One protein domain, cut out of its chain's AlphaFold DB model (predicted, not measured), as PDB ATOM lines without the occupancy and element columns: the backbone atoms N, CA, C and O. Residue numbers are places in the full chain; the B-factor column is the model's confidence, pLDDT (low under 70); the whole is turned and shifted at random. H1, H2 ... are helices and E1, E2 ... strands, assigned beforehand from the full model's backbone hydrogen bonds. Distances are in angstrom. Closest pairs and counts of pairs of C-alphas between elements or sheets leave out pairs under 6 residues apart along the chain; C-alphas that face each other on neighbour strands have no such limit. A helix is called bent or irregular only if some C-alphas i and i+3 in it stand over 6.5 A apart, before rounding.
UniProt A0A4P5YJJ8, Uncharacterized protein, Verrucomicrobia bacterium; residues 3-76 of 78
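Overview. This is residues 3 to 76 of the 78 residues of an uncharacterized protein of Verrucomicrobia bacterium (UniProt A0A4P5YJJ8). A tiny parallel sheet of two strands, E1 and E2, sits amid three helices: H2 beside E1, H3 beside E2, and H4 past the end of E1. From this body a long stretch without named elements, residues 9 to 30, arcs round the outer side of H2 and reaches away to the small helix H1, where residues 6 to 12 stick out. The printed part has 74 residues, with four named helices and two named strands in the order H1, H2, E1, H3, E2, H4; the class is mostly helix, though under half of the residues, 34, are in named elements. It is only just compact, close to loose, with a radius of gyration of the C-alphas of 13.2 A and spans of 35 by 35 by 19 A.

Arrangement. Begin at the sheet, where E1, residues 44 to 46, and E2, residues 63 to 65, are parallel neighbours with 31 degrees between their directions. Look there for N 45 and O 63, 3.1 A apart, and N 65 and O 45, 3.0 A apart, both within hydrogen-bond range. With H3, residues 50 to 55, they form a strand-helix-strand unit, two parallel strands joined through a helix, and its crossover is right-handed. The closest C-alphas of H3 and E2 are those of Leu 55 and Gln 63, 6.0 A apart. H3 is irregular, but only just: C-alphas 51 and 54 are 6.8 A apart. Next find H2, residues 31 to 40; its closest C-alpha pair with E1 is Ala 37 and Ile 45, 6.9 A apart. H2 and H3 are close but not clearly touching, with the closest C-alphas, of Ala 34 and Phe 52, 7.9 A apart; they run the same way at a steep tilt of 41 degrees. For H4, residues 67 to 74, and E1, the closest C-alphas are those of Pro 67 and Ile 46, 5.6 A apart. H1, residues 5 to 8, is apart from H2, H3, H4, E1 and E2. Every O i to N i+4 pair is within hydrogen-bond range in H2 and H4; H3 has 0 of 2, but 2 of 3 O i to N i+3 pairs, and H1 is too short for an O i to N i+4 pair.

Along the chain. Find C-alpha 44 at (329.006, 146.026, 224.513), where E1 begins; E1 is 6.0 A long and E2 6.5 A. H2 runs 13.7 A from C-alpha 31 at (339.680, 140.080, 216.341). H3 measures 10.1 A and H1 5.5 A, while H4 runs 10.5 A to C-alpha 74 at (317.892, 149.169, 226.922).

Size, cuts and confidence. The two C-alphas farthest apart, of Ala 3 and Gly 57, are 38.2 A apart. The printed part has no cut. The link from H1 to H2, 22 residues, is long. The mean pLDDT of the printed part is 89.8; look for values under 70 at residues 3 to 6 and residue 9.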
ATOM      1  N   ALA A   3     331.457 158.212 201.255       62.81
ATOM      2  CA  ALA A   3     330.480 159.304 201.360       62.81
ATOM      3  C   ALA A   3     329.214 158.936 202.162       62.81
ATOM      4  O   ALA A   3     328.629 159.807 202.793       62.81
ATOM      5  N   LEU A   4     328.808 157.659 202.176       65.50
ATOM      6  CA  LEU A   4     327.587 157.219 202.867       65.50
ATOM      7  C   LEU A   4     327.771 157.145 204.393       65.50
ATOM      8  O   LEU A   4     326.865 157.499 205.135       65.50
ATOM      9  N   ILE A   5     328.960 156.751 204.864       66.44
ATOM     10  CA  ILE A   5     329.284 156.689 206.301       66.44
ATOM     11  C   ILE A   5     329.243 158.090 206.926       66.44
ATOM     12  O   ILE A   5     328.716 158.261 208.020       66.44
ATOM     13  N   HIS A   6     329.696 159.112 206.192       65.19
ATOM     14  CA  HIS A   6     329.614 160.507 206.635       65.19
ATOM     15  C   HIS A   6     328.172 161.030 206.761       65.19
ATOM     16  O   HIS A   6     327.950 162.001 207.475       65.19
ATOM     17  N   LEU A   7     327.185 160.398 206.112       70.00
ATOM     18  CA  LEU A   7     325.769 160.769 206.253       70.00
ATOM     19  C   LEU A   7     325.135 160.233 207.546       70.00
ATOM     20  O   LEU A   7     324.070 160.702 207.935       70.00
ATOM     21  N   LEU A   8     325.793 159.298 208.238       72.50
ATOM     22  CA  LEU A   8     325.387 158.765 209.545       72.50
ATOM     23  C   LEU A   8     326.097 159.493 210.702       72.50
ATOM     24  O   LEU A   8     326.310 158.942 211.785       72.50
ATOM     25  N   HIS A   9     326.507 160.741 210.459       64.56
ATOM     26  CA  HIS A   9     327.236 161.561 211.416       64.56
ATOM     27  C   HIS A   9     326.457 161.683 212.736       64.56
ATOM     28  O   HIS A   9     325.336 162.188 212.764       64.56
ATOM     29  N   GLY A  10     327.061 161.212 213.829       77.50
ATOM     30  CA  GLY A  10     326.478 161.221 215.175       77.50
ATOM     31  C   GLY A  10     326.137 159.841 215.745       77.50
ATOM     32  O   GLY A  10     326.026 159.722 216.961       77.50
ATOM     33  N   THR A  11     326.029 158.796 214.916       84.31
ATOM     34  CA  THR A  11     325.827 157.404 215.380       84.31
ATOM     35  C   THR A  11     327.005 156.482 215.076       84.31
ATOM     36  O   THR A  11     327.081 155.384 215.622       84.31
ATOM     37  N   ILE A  12     327.948 156.929 214.241       87.69
ATOM     38  CA  ILE A  12     329.188 156.216 213.924       87.69
ATOM     39  C   ILE A  12     330.379 156.978 214.496       87.69
ATOM     40  O   ILE A  12     330.489 158.195 214.343       87.69
ATOM     41  N   ARG A  13     331.303 156.234 215.105       86.94
ATOM     42  CA  ARG A  13     332.619 156.720 215.516       86.94
ATOM     43  C   ARG A  13     333.691 155.945 214.764       86.94
ATOM     44  O   ARG A  13     333.764 154.726 214.876       86.94
ATOM     45  N   GLU A  14     334.530 156.661 214.026       88.38
ATOM     46  CA  GLU A  14     335.715 156.074 213.411       88.38
ATOM     47  C   GLU A  14     336.811 155.895 214.466       88.38
ATOM     48  O   GLU A  14     337.099 156.803 215.253       88.38
ATOM     49  N   VAL A  15     337.400 154.704 214.499       87.75
ATOM     50  CA  VAL A  15     338.481 154.343 215.414       87.75
ATOM     51  C   VAL A  15     339.537 153.597 214.613       87.75
ATOM     52  O   VAL A  15     339.213 152.712 213.825       87.75
ATOM     53  N   THR A  16     340.805 153.938 214.828       87.56
ATOM     54  CA  THR A  16     341.945 153.225 214.243       87.56
ATOM     55  C   THR A  16     342.657 152.457 215.354       87.56
ATOM     56  O   THR A  16     343.399 153.068 216.127       87.56
ATOM     57  N   PRO A  17     342.436 151.136 215.490       80.31
ATOM     58  CA  PRO A  17     343.112 150.348 216.511       80.31
ATOM     59  C   PRO A  17     344.625 150.339 216.273       80.31
ATOM     60  O   PRO A  17     345.091 149.913 215.219       80.31
ATOM     61  N   SER A  18     345.402 150.799 217.255       81.88
ATOM     62  CA  SER A  18     346.873 150.800 217.195       81.88
ATOM     63  C   SER A  18     347.504 149.520 217.755       81.88
ATOM     64  O   SER A  18     348.724 149.376 217.730       81.88
ATOM     65  N   TYR A  19     346.690 148.606 218.289       83.31
ATOM     66  CA  TYR A  19     347.122 147.361 218.916       83.31
ATOM     67  C   TYR A  19     346.157 146.222 218.571       83.31
ATOM     68  O   TYR A  19     344.955 146.450 218.420       83.31
ATOM     69  N   ARG A  20     346.692 145.002 218.445       85.31
ATOM     70  CA  ARG A  20     345.919 143.770 218.249       85.31
ATOM     71  C   ARG A  20     345.994 142.938 219.520       85.31
ATOM     72  O   ARG A  20     347.066 142.461 219.878       85.31
ATOM     73  N   PHE A  21     344.863 142.797 220.198       88.38
ATOM     74  CA  PHE A  21     344.778 142.112 221.483       88.38
ATOM     75  C   PHE A  21     344.791 140.587 221.350       88.38
ATOM     76  O   PHE A  21     345.237 139.925 222.284       88.38
ATOM     77  N   HIS A  22     344.367 140.049 220.200       91.12
ATOM     78  CA  HIS A  22     344.312 138.609 219.941       91.12
ATOM     79  C   HIS A  22     343.488 137.850 220.980       91.12
ATOM     80  O   HIS A  22     343.927 136.856 221.555       91.12
ATOM     81  N   VAL A  23     342.297 138.385 221.262       89.62
ATOM     82  CA  VAL A  23     341.407 137.848 222.299       89.62
ATOM     83  C   VAL A  23     340.536 136.738 221.731       89.62
ATOM     84  O   VAL A  23     340.189 135.811 222.460       89.62
ATOM     85  N   ILE A  24     340.192 136.813 220.443       93.25
ATOM     86  CA  ILE A  24     339.340 135.813 219.808       93.25
ATOM     87  C   ILE A  24     340.197 134.641 219.327       93.25
ATOM     88  O   ILE A  24     341.088 134.795 218.500       93.25
ATOM     89  N   THR A  25     339.931 133.448 219.863       86.44
ATOM     90  CA  THR A  25     340.689 132.228 219.534       86.44
ATOM     91  C   THR A  25     339.971 131.309 218.545       86.44
ATOM     92  O   THR A  25     340.601 130.405 218.006       86.44
ATOM     93  N   GLY A  26     338.658 131.488 218.360       84.38
ATOM     94  CA  GLY A  26     337.831 130.665 217.465       84.38
ATOM     95  C   GLY A  26     337.969 131.049 215.992       84.38
ATOM     96  O   GLY A  26     337.981 130.170 215.134       84.38
ATOM     97  N   ASP A  27     338.151 132.344 215.730       89.00
ATOM     98  CA  ASP A  27     338.357 132.920 214.405       89.00
ATOM     99  C   ASP A  27     339.230 134.181 214.528       89.00
ATOM    100  O   ASP A  27     338.937 135.088 215.307       89.00
ATOM    101  N   ALA A  28     340.332 134.228 213.780       88.69
ATOM    102  CA  ALA A  28     341.249 135.362 213.806       88.69
ATOM    103  C   ALA A  28     340.676 136.599 213.095       88.69
ATOM    104  O   ALA A  28     341.131 137.714 213.356       88.69
ATOM    105  N   ASP A  29     339.689 136.433 212.212       90.44
ATOM    106  CA  ASP A  29     339.050 137.561 211.534       90.44
ATOM    107  C   ASP A  29     338.154 138.356 212.504       90.44
ATOM    108  O   ASP A  29     338.050 139.585 212.404       90.44
ATOM    109  N   ASP A  30     337.608 137.693 213.530       94.62
ATOM    110  CA  ASP A  30     336.756 138.311 214.550       94.62
ATOM    111  C   ASP A  30     337.508 139.275 215.486       94.62
ATOM    112  O   ASP A  30     336.911 140.189 216.076       94.62
ATOM    113  N   ASP A  31     338.838 139.150 215.580       92.94
ATOM    114  CA  ASP A  31     339.680 140.080 216.341       92.94
ATOM    115  C   ASP A  31     339.500 141.525 215.862       92.94
ATOM    116  O   ASP A  31     339.649 142.455 216.654       92.94
ATOM    117  N   ALA A  32     339.180 141.761 214.585       91.94
ATOM    118  CA  ALA A  32     338.951 143.113 214.085       91.94
ATOM    119  C   ALA A  32     337.805 143.815 214.839       91.94
ATOM    120  O   ALA A  32     337.929 144.994 215.188       91.94
ATOM    121  N   PHE A  33     336.733 143.085 215.163       93.81
ATOM    122  CA  PHE A  33     335.593 143.609 215.915       93.81
ATOM    123  C   PHE A  33     335.925 143.779 217.397       93.81
ATOM    124  O   PHE A  33     335.634 144.834 217.967       93.81
ATOM    125  N   ALA A  34     336.595 142.796 218.006       94.38
ATOM    126  CA  ALA A  34     337.020 142.879 219.402       94.38
ATOM    127  C   ALA A  34     337.994 144.049 219.626       94.38
ATOM    128  O   ALA A  34     337.780 144.880 220.508       94.38
ATOM    129  N   ASN A  35     339.016 144.181 218.774       94.12
ATOM    130  CA  ASN A  35     339.980 145.281 218.828       94.12
ATOM    131  C   ASN A  35     339.284 146.638 218.662       94.12
ATOM    132  O   ASN A  35     339.569 147.566 219.418       94.12
ATOM    133  N   CYS A  36     338.362 146.758 217.702       93.44
ATOM    134  CA  CYS A  36     337.598 147.986 217.497       93.44
ATOM    135  C   CYS A  36     336.801 148.366 218.752       93.44
ATOM    136  O   CYS A  36     336.932 149.487 219.237       93.44
ATOM    137  N   ALA A  37     336.046 147.425 219.327       94.94
ATOM    138  CA  ALA A  37     335.237 147.666 220.519       94.94
ATOM    139  C   ALA A  37     336.088 148.034 221.746       94.94
ATOM    140  O   ALA A  37     335.748 148.968 222.473       94.94
ATOM    141  N   ILE A  38     337.221 147.351 221.947       94.38
ATOM    142  CA  ILE A  38     338.144 147.629 223.056       94.38
ATOM    143  C   ILE A  38     338.750 149.029 222.906       94.38
ATOM    144  O   ILE A  38     338.694 149.820 223.846       94.38
ATOM    145  N   VAL A  39     339.286 149.378 221.731       94.06
ATOM    146  CA  VAL A  39     339.890 150.706 221.507       94.06
ATOM    147  C   VAL A  39     338.835 151.818 221.524       94.06
ATOM    148  O   VAL A  39     339.112 152.925 221.989       94.06
ATOM    149  N   ALA A  40     337.610 151.539 221.074       93.00
ATOM    150  CA  ALA A  40     336.490 152.472 221.169       93.00
ATOM    151  C   ALA A  40     336.022 152.710 222.615       93.00
ATOM    152  O   ALA A  40     335.281 153.671 222.845       93.00
ATOM    153  N   ASN A  41     336.466 151.876 223.565       93.19
ATOM    154  CA  ASN A  41     335.952 151.791 224.929       93.19
ATOM    155  C   ASN A  41     334.429 151.578 224.946       93.19
ATOM    156  O   ASN A  41     333.698 152.291 225.629       93.19
ATOM    157  N   ALA A  42     333.956 150.654 224.109       95.19
ATOM    158  CA  ALA A  42     332.547 150.302 224.032       95.19
ATOM    159  C   ALA A  42     332.123 149.469 225.248       95.19
ATOM    160  O   ALA A  42     332.884 148.627 225.725       95.19
ATOM    161  N   ASP A  43     330.881 149.650 225.692       95.38
ATOM    162  CA  ASP A  43     330.302 148.841 226.770       95.38
ATOM    163  C   ASP A  43     329.968 147.417 226.300       95.38
ATOM    164  O   ASP A  43     330.127 146.445 227.042       95.38
ATOM    165  N   PHE A  44     329.515 147.284 225.048       96.88
ATOM    166  CA  PHE A  44     329.006 146.026 224.513       96.88
ATOM    167  C   PHE A  44     329.476 145.744 223.087       96.88
ATOM    168  O   PHE A  44     329.590 146.651 222.262       96.88
ATOM    169  N   ILE A  45     329.638 144.456 222.785       97.00
ATOM    170  CA  ILE A  45     329.560 143.928 221.419       97.00
ATOM    171  C   ILE A  45     328.212 143.224 221.304       97.00
ATOM    172  O   ILE A  45     327.966 142.227 221.983       97.00
ATOM    173  N   ILE A  46     327.324 143.762 220.468       97.25
ATOM    174  CA  ILE A  46     326.006 143.169 220.235       97.25
ATOM    175  C   ILE A  46     326.159 142.075 219.174       97.25
ATOM    176  O   ILE A  46     326.389 142.383 218.007       97.25
ATOM    177  N   THR A  47     326.060 140.806 219.572       97.06
ATOM    178  CA  THR A  47     326.304 139.654 218.691       97.06
ATOM    179  C   THR A  47     325.593 138.390 219.185       97.06
ATOM    180  O   THR A  47     325.379 138.223 220.384       97.06
ATOM    181  N   GLU A  48     325.228 137.497 218.261       97.56
ATOM    182  CA  GLU A  48     324.814 136.108 218.552       97.56
ATOM    183  C   GLU A  48     325.986 135.120 218.378       97.56
ATOM    184  O   GLU A  48     325.826 133.911 218.546       97.56
ATOM    185  N   ASP A  49     327.169 135.620 218.009       95.81
ATOM    186  CA  ASP A  49     328.346 134.799 217.768       95.81
ATOM    187  C   ASP A  49     329.046 134.416 219.080       95.81
ATOM    188  O   ASP A  49     329.514 135.254 219.860       95.81
ATOM    189  N   HIS A  50     329.135 133.109 219.308       94.94
ATOM    190  CA  HIS A  50     329.739 132.504 220.485       94.94
ATOM    191  C   HIS A  50     331.267 132.643 220.532       94.94
ATOM    192  O   HIS A  50     331.836 132.498 221.616       94.94
ATOM    193  N   HIS A  51     331.938 132.981 219.426       95.50
ATOM    194  CA  HIS A  51     333.376 133.273 219.425       95.50
ATOM    195  C   HIS A  51     333.745 134.403 220.399       95.50
ATOM    196  O   HIS A  51     334.824 134.382 220.991       95.50
ATOM    197  N   PHE A  52     332.827 135.343 220.651       95.94
ATOM    198  CA  PHE A  52     333.033 136.471 221.564       95.94
ATOM    199  C   PHE A  52     332.812 136.130 223.040       95.94
ATOM    200  O   PHE A  52     333.086 136.969 223.899       95.94
ATOM    201  N   ALA A  53     332.368 134.912 223.380       95.12
ATOM    202  CA  ALA A  53     332.172 134.496 224.773       95.12
ATOM    203  C   ALA A  53     333.460 134.613 225.610       95.12
ATOM    204  O   ALA A  53     333.392 134.869 226.809       95.12
ATOM    205  N   VAL A  54     334.630 134.523 224.970       94.25
ATOM    206  CA  VAL A  54     335.954 134.724 225.585       94.25
ATOM    207  C   VAL A  54     336.139 136.103 226.231       94.25
ATOM    208  O   VAL A  54     336.989 136.255 227.102       94.25
ATOM    209  N   LEU A  55     335.346 137.112 225.846       94.38
ATOM    210  CA  LEU A  55     335.382 138.443 226.459       94.38
ATOM    211  C   LEU A  55     334.734 138.471 227.852       94.38
ATOM    212  O   LEU A  55     335.054 139.357 228.655       94.38
ATOM    213  N   GLN A  56     333.878 137.497 228.173       94.62
ATOM    214  CA  GLN A  56     333.239 137.392 229.483       94.62
ATOM    215  C   GLN A  56     334.277 137.093 230.564       94.62
ATOM    216  O   GLN A  56     334.940 136.061 230.548       94.62
ATOM    217  N   GLY A  57     334.439 138.016 231.513       90.25
ATOM    218  CA  GLY A  57     335.434 137.879 232.584       90.25
ATOM    219  C   GLY A  57     336.893 138.059 232.138       90.25
ATOM    220  O   GLY A  57     337.792 137.871 232.950       90.25
ATOM    221  N   SER A  58     337.140 138.471 230.889       91.06
ATOM    222  CA  SER A  58     338.491 138.733 230.360       91.06
ATOM    223  C   SER A  58     339.177 139.964 230.968       91.06
ATOM    224  O   SER A  58     340.382 140.148 230.812       91.06
ATOM    225  N   GLY A  59     338.409 140.834 231.634       91.75
ATOM    226  CA  GLY A  59     338.868 142.139 232.109       91.75
ATOM    227  C   GLY A  59     338.839 143.238 231.040       91.75
ATOM    228  O   GLY A  59     339.033 144.404 231.379       91.75
ATOM    229  N   TYR A  60     338.554 142.904 229.776       92.06
ATOM    230  CA  TYR A  60     338.289 143.903 228.744       92.06
ATOM    231  C   TYR A  60     336.903 144.530 228.929       92.06
ATOM    232  O   TYR A  60     335.948 143.862 229.330       92.06
ATOM    233  N   GLY A  61     336.812 145.829 228.625       90.94
ATOM    234  CA  GLY A  61     335.593 146.628 228.763       90.94
ATOM    235  C   GLY A  61     334.372 146.033 228.055       90.94
ATOM    236  O   GLY A  61     333.388 145.748 228.739       90.94
ATOM    237  N   PRO A  62     334.418 145.802 226.728       96.19
ATOM    238  CA  PRO A  62     333.237 145.363 226.003       96.19
ATOM    239  C   PRO A  62     332.830 143.949 226.400       96.19
ATOM    240  O   PRO A  62     333.607 143.000 226.271       96.19
ATOM    241  N   GLN A  63     331.580 143.805 226.828       96.69
ATOM    242  CA  GLN A  63     330.981 142.507 227.120       96.69
ATOM    243  C   GLN A  63     330.048 142.075 225.978       96.69
ATOM    244  O   GLN A  63     329.314 142.905 225.433       96.69
ATOM    245  N   PRO A  64     330.049 140.790 225.586       96.94
ATOM    246  CA  PRO A  64     329.148 140.307 224.553       96.94
ATOM    247  C   PRO A  64     327.713 140.273 225.090       96.94
ATOM    248  O   PRO A  64     327.463 139.834 226.217       96.94
ATOM    249  N   ILE A  65     326.762 140.725 224.277       97.94
ATOM    250  CA  ILE A  65     325.330 140.685 224.579       97.94
ATOM    251  C   ILE A  65     324.552 140.333 223.314       97.94
ATOM    252  O   ILE A  65     324.863 140.826 222.231       97.94
ATOM    253  N   THR A  66     323.518 139.506 223.440       97.75
ATOM    254  CA  THR A  66     322.670 139.194 222.288       97.75
ATOM    255  C   THR A  66     321.824 140.412 221.904       97.75
ATOM    256  O   THR A  66     321.399 141.166 222.788       97.75
ATOM    257  N   PRO A  67     321.524 140.623 220.609       97.44
ATOM    258  CA  PRO A  67     320.579 141.646 220.170       97.44
ATOM    259  C   PRO A  67     319.260 141.619 220.950       97.44
ATOM    260  O   PRO A  67     318.795 142.663 221.407       97.44
ATOM    261  N   ALA A  68     318.679 140.431 221.152       96.75
ATOM    262  CA  ALA A  68     317.418 140.279 221.875       96.75
ATOM    263  C   ALA A  68     317.516 140.782 223.325       96.75
ATOM    264  O   ALA A  68     316.627 141.497 223.797       96.75
ATOM    265  N   GLU A  69     318.607 140.457 224.020       96.62
ATOM    266  CA  GLU A  69     318.810 140.895 225.398       96.62
ATOM    267  C   GLU A  69     319.139 142.388 225.481       96.62
ATOM    268  O   GLU A  69     318.638 143.076 226.370       96.62
ATOM    269  N   PHE A  70     319.920 142.920 224.537       96.81
ATOM    270  CA  PHE A  70     320.191 144.354 224.464       96.81
ATOM    271  C   PHE A  70     318.897 145.153 224.282       96.81
ATOM    272  O   PHE A  70     318.642 146.100 225.029       96.81
ATOM    273  N   ILE A  71     318.037 144.732 223.347       96.06
ATOM    274  CA  ILE A  71     316.727 145.354 223.114       96.06
ATOM    275  C   ILE A  71     315.886 145.314 224.391       96.06
ATOM    276  O   ILE A  71     315.388 146.348 224.833       96.06
ATOM    277  N   ARG A  72     315.772 144.141 225.020       96.25
ATOM    278  CA  ARG A  72     315.006 143.955 226.258       96.25
ATOM    279  C   ARG A  72     315.517 144.811 227.424       96.25
ATOM    280  O   ARG A  72     314.735 145.205 228.283       96.25
ATOM    281  N   ARG A  73     316.824 145.050 227.527       95.19
ATOM    282  CA  ARG A  73     317.393 145.821 228.646       95.19
ATOM    283  C   ARG A  73     317.344 147.322 228.422       95.19
ATOM    284  O   ARG A  73     317.125 148.057 229.380       95.19
ATOM    285  N   TYR A  74     317.575 147.766 227.191       94.50
ATOM    286  CA  TYR A  74     317.892 149.169 226.922       94.50
ATOM    287  C   TYR A  74     316.913 149.867 225.980       94.50
ATOM    288  O   TYR A  74     316.921 151.092 225.924       94.50
ATOM    289  N   LEU A  75     316.078 149.124 225.249       91.69
ATOM    290  CA  LEU A  75     315.199 149.690 224.220       91.69
ATOM    291  C   LEU A  75     313.709 149.418 224.470       91.69
ATOM    292  O   LEU A  75     312.867 150.137 223.937       91.69
ATOM    293  N   THR A  76     313.345 148.438 225.302       81.56
ATOM    294  CA  THR A  76     311.950 148.246 225.727       81.56
ATOM    295  C   THR A  76     311.616 149.202 226.873       81.56
ATOM    296  O   THR A  76     311.729 148.847 228.046       81.56
TER     297      THR A  76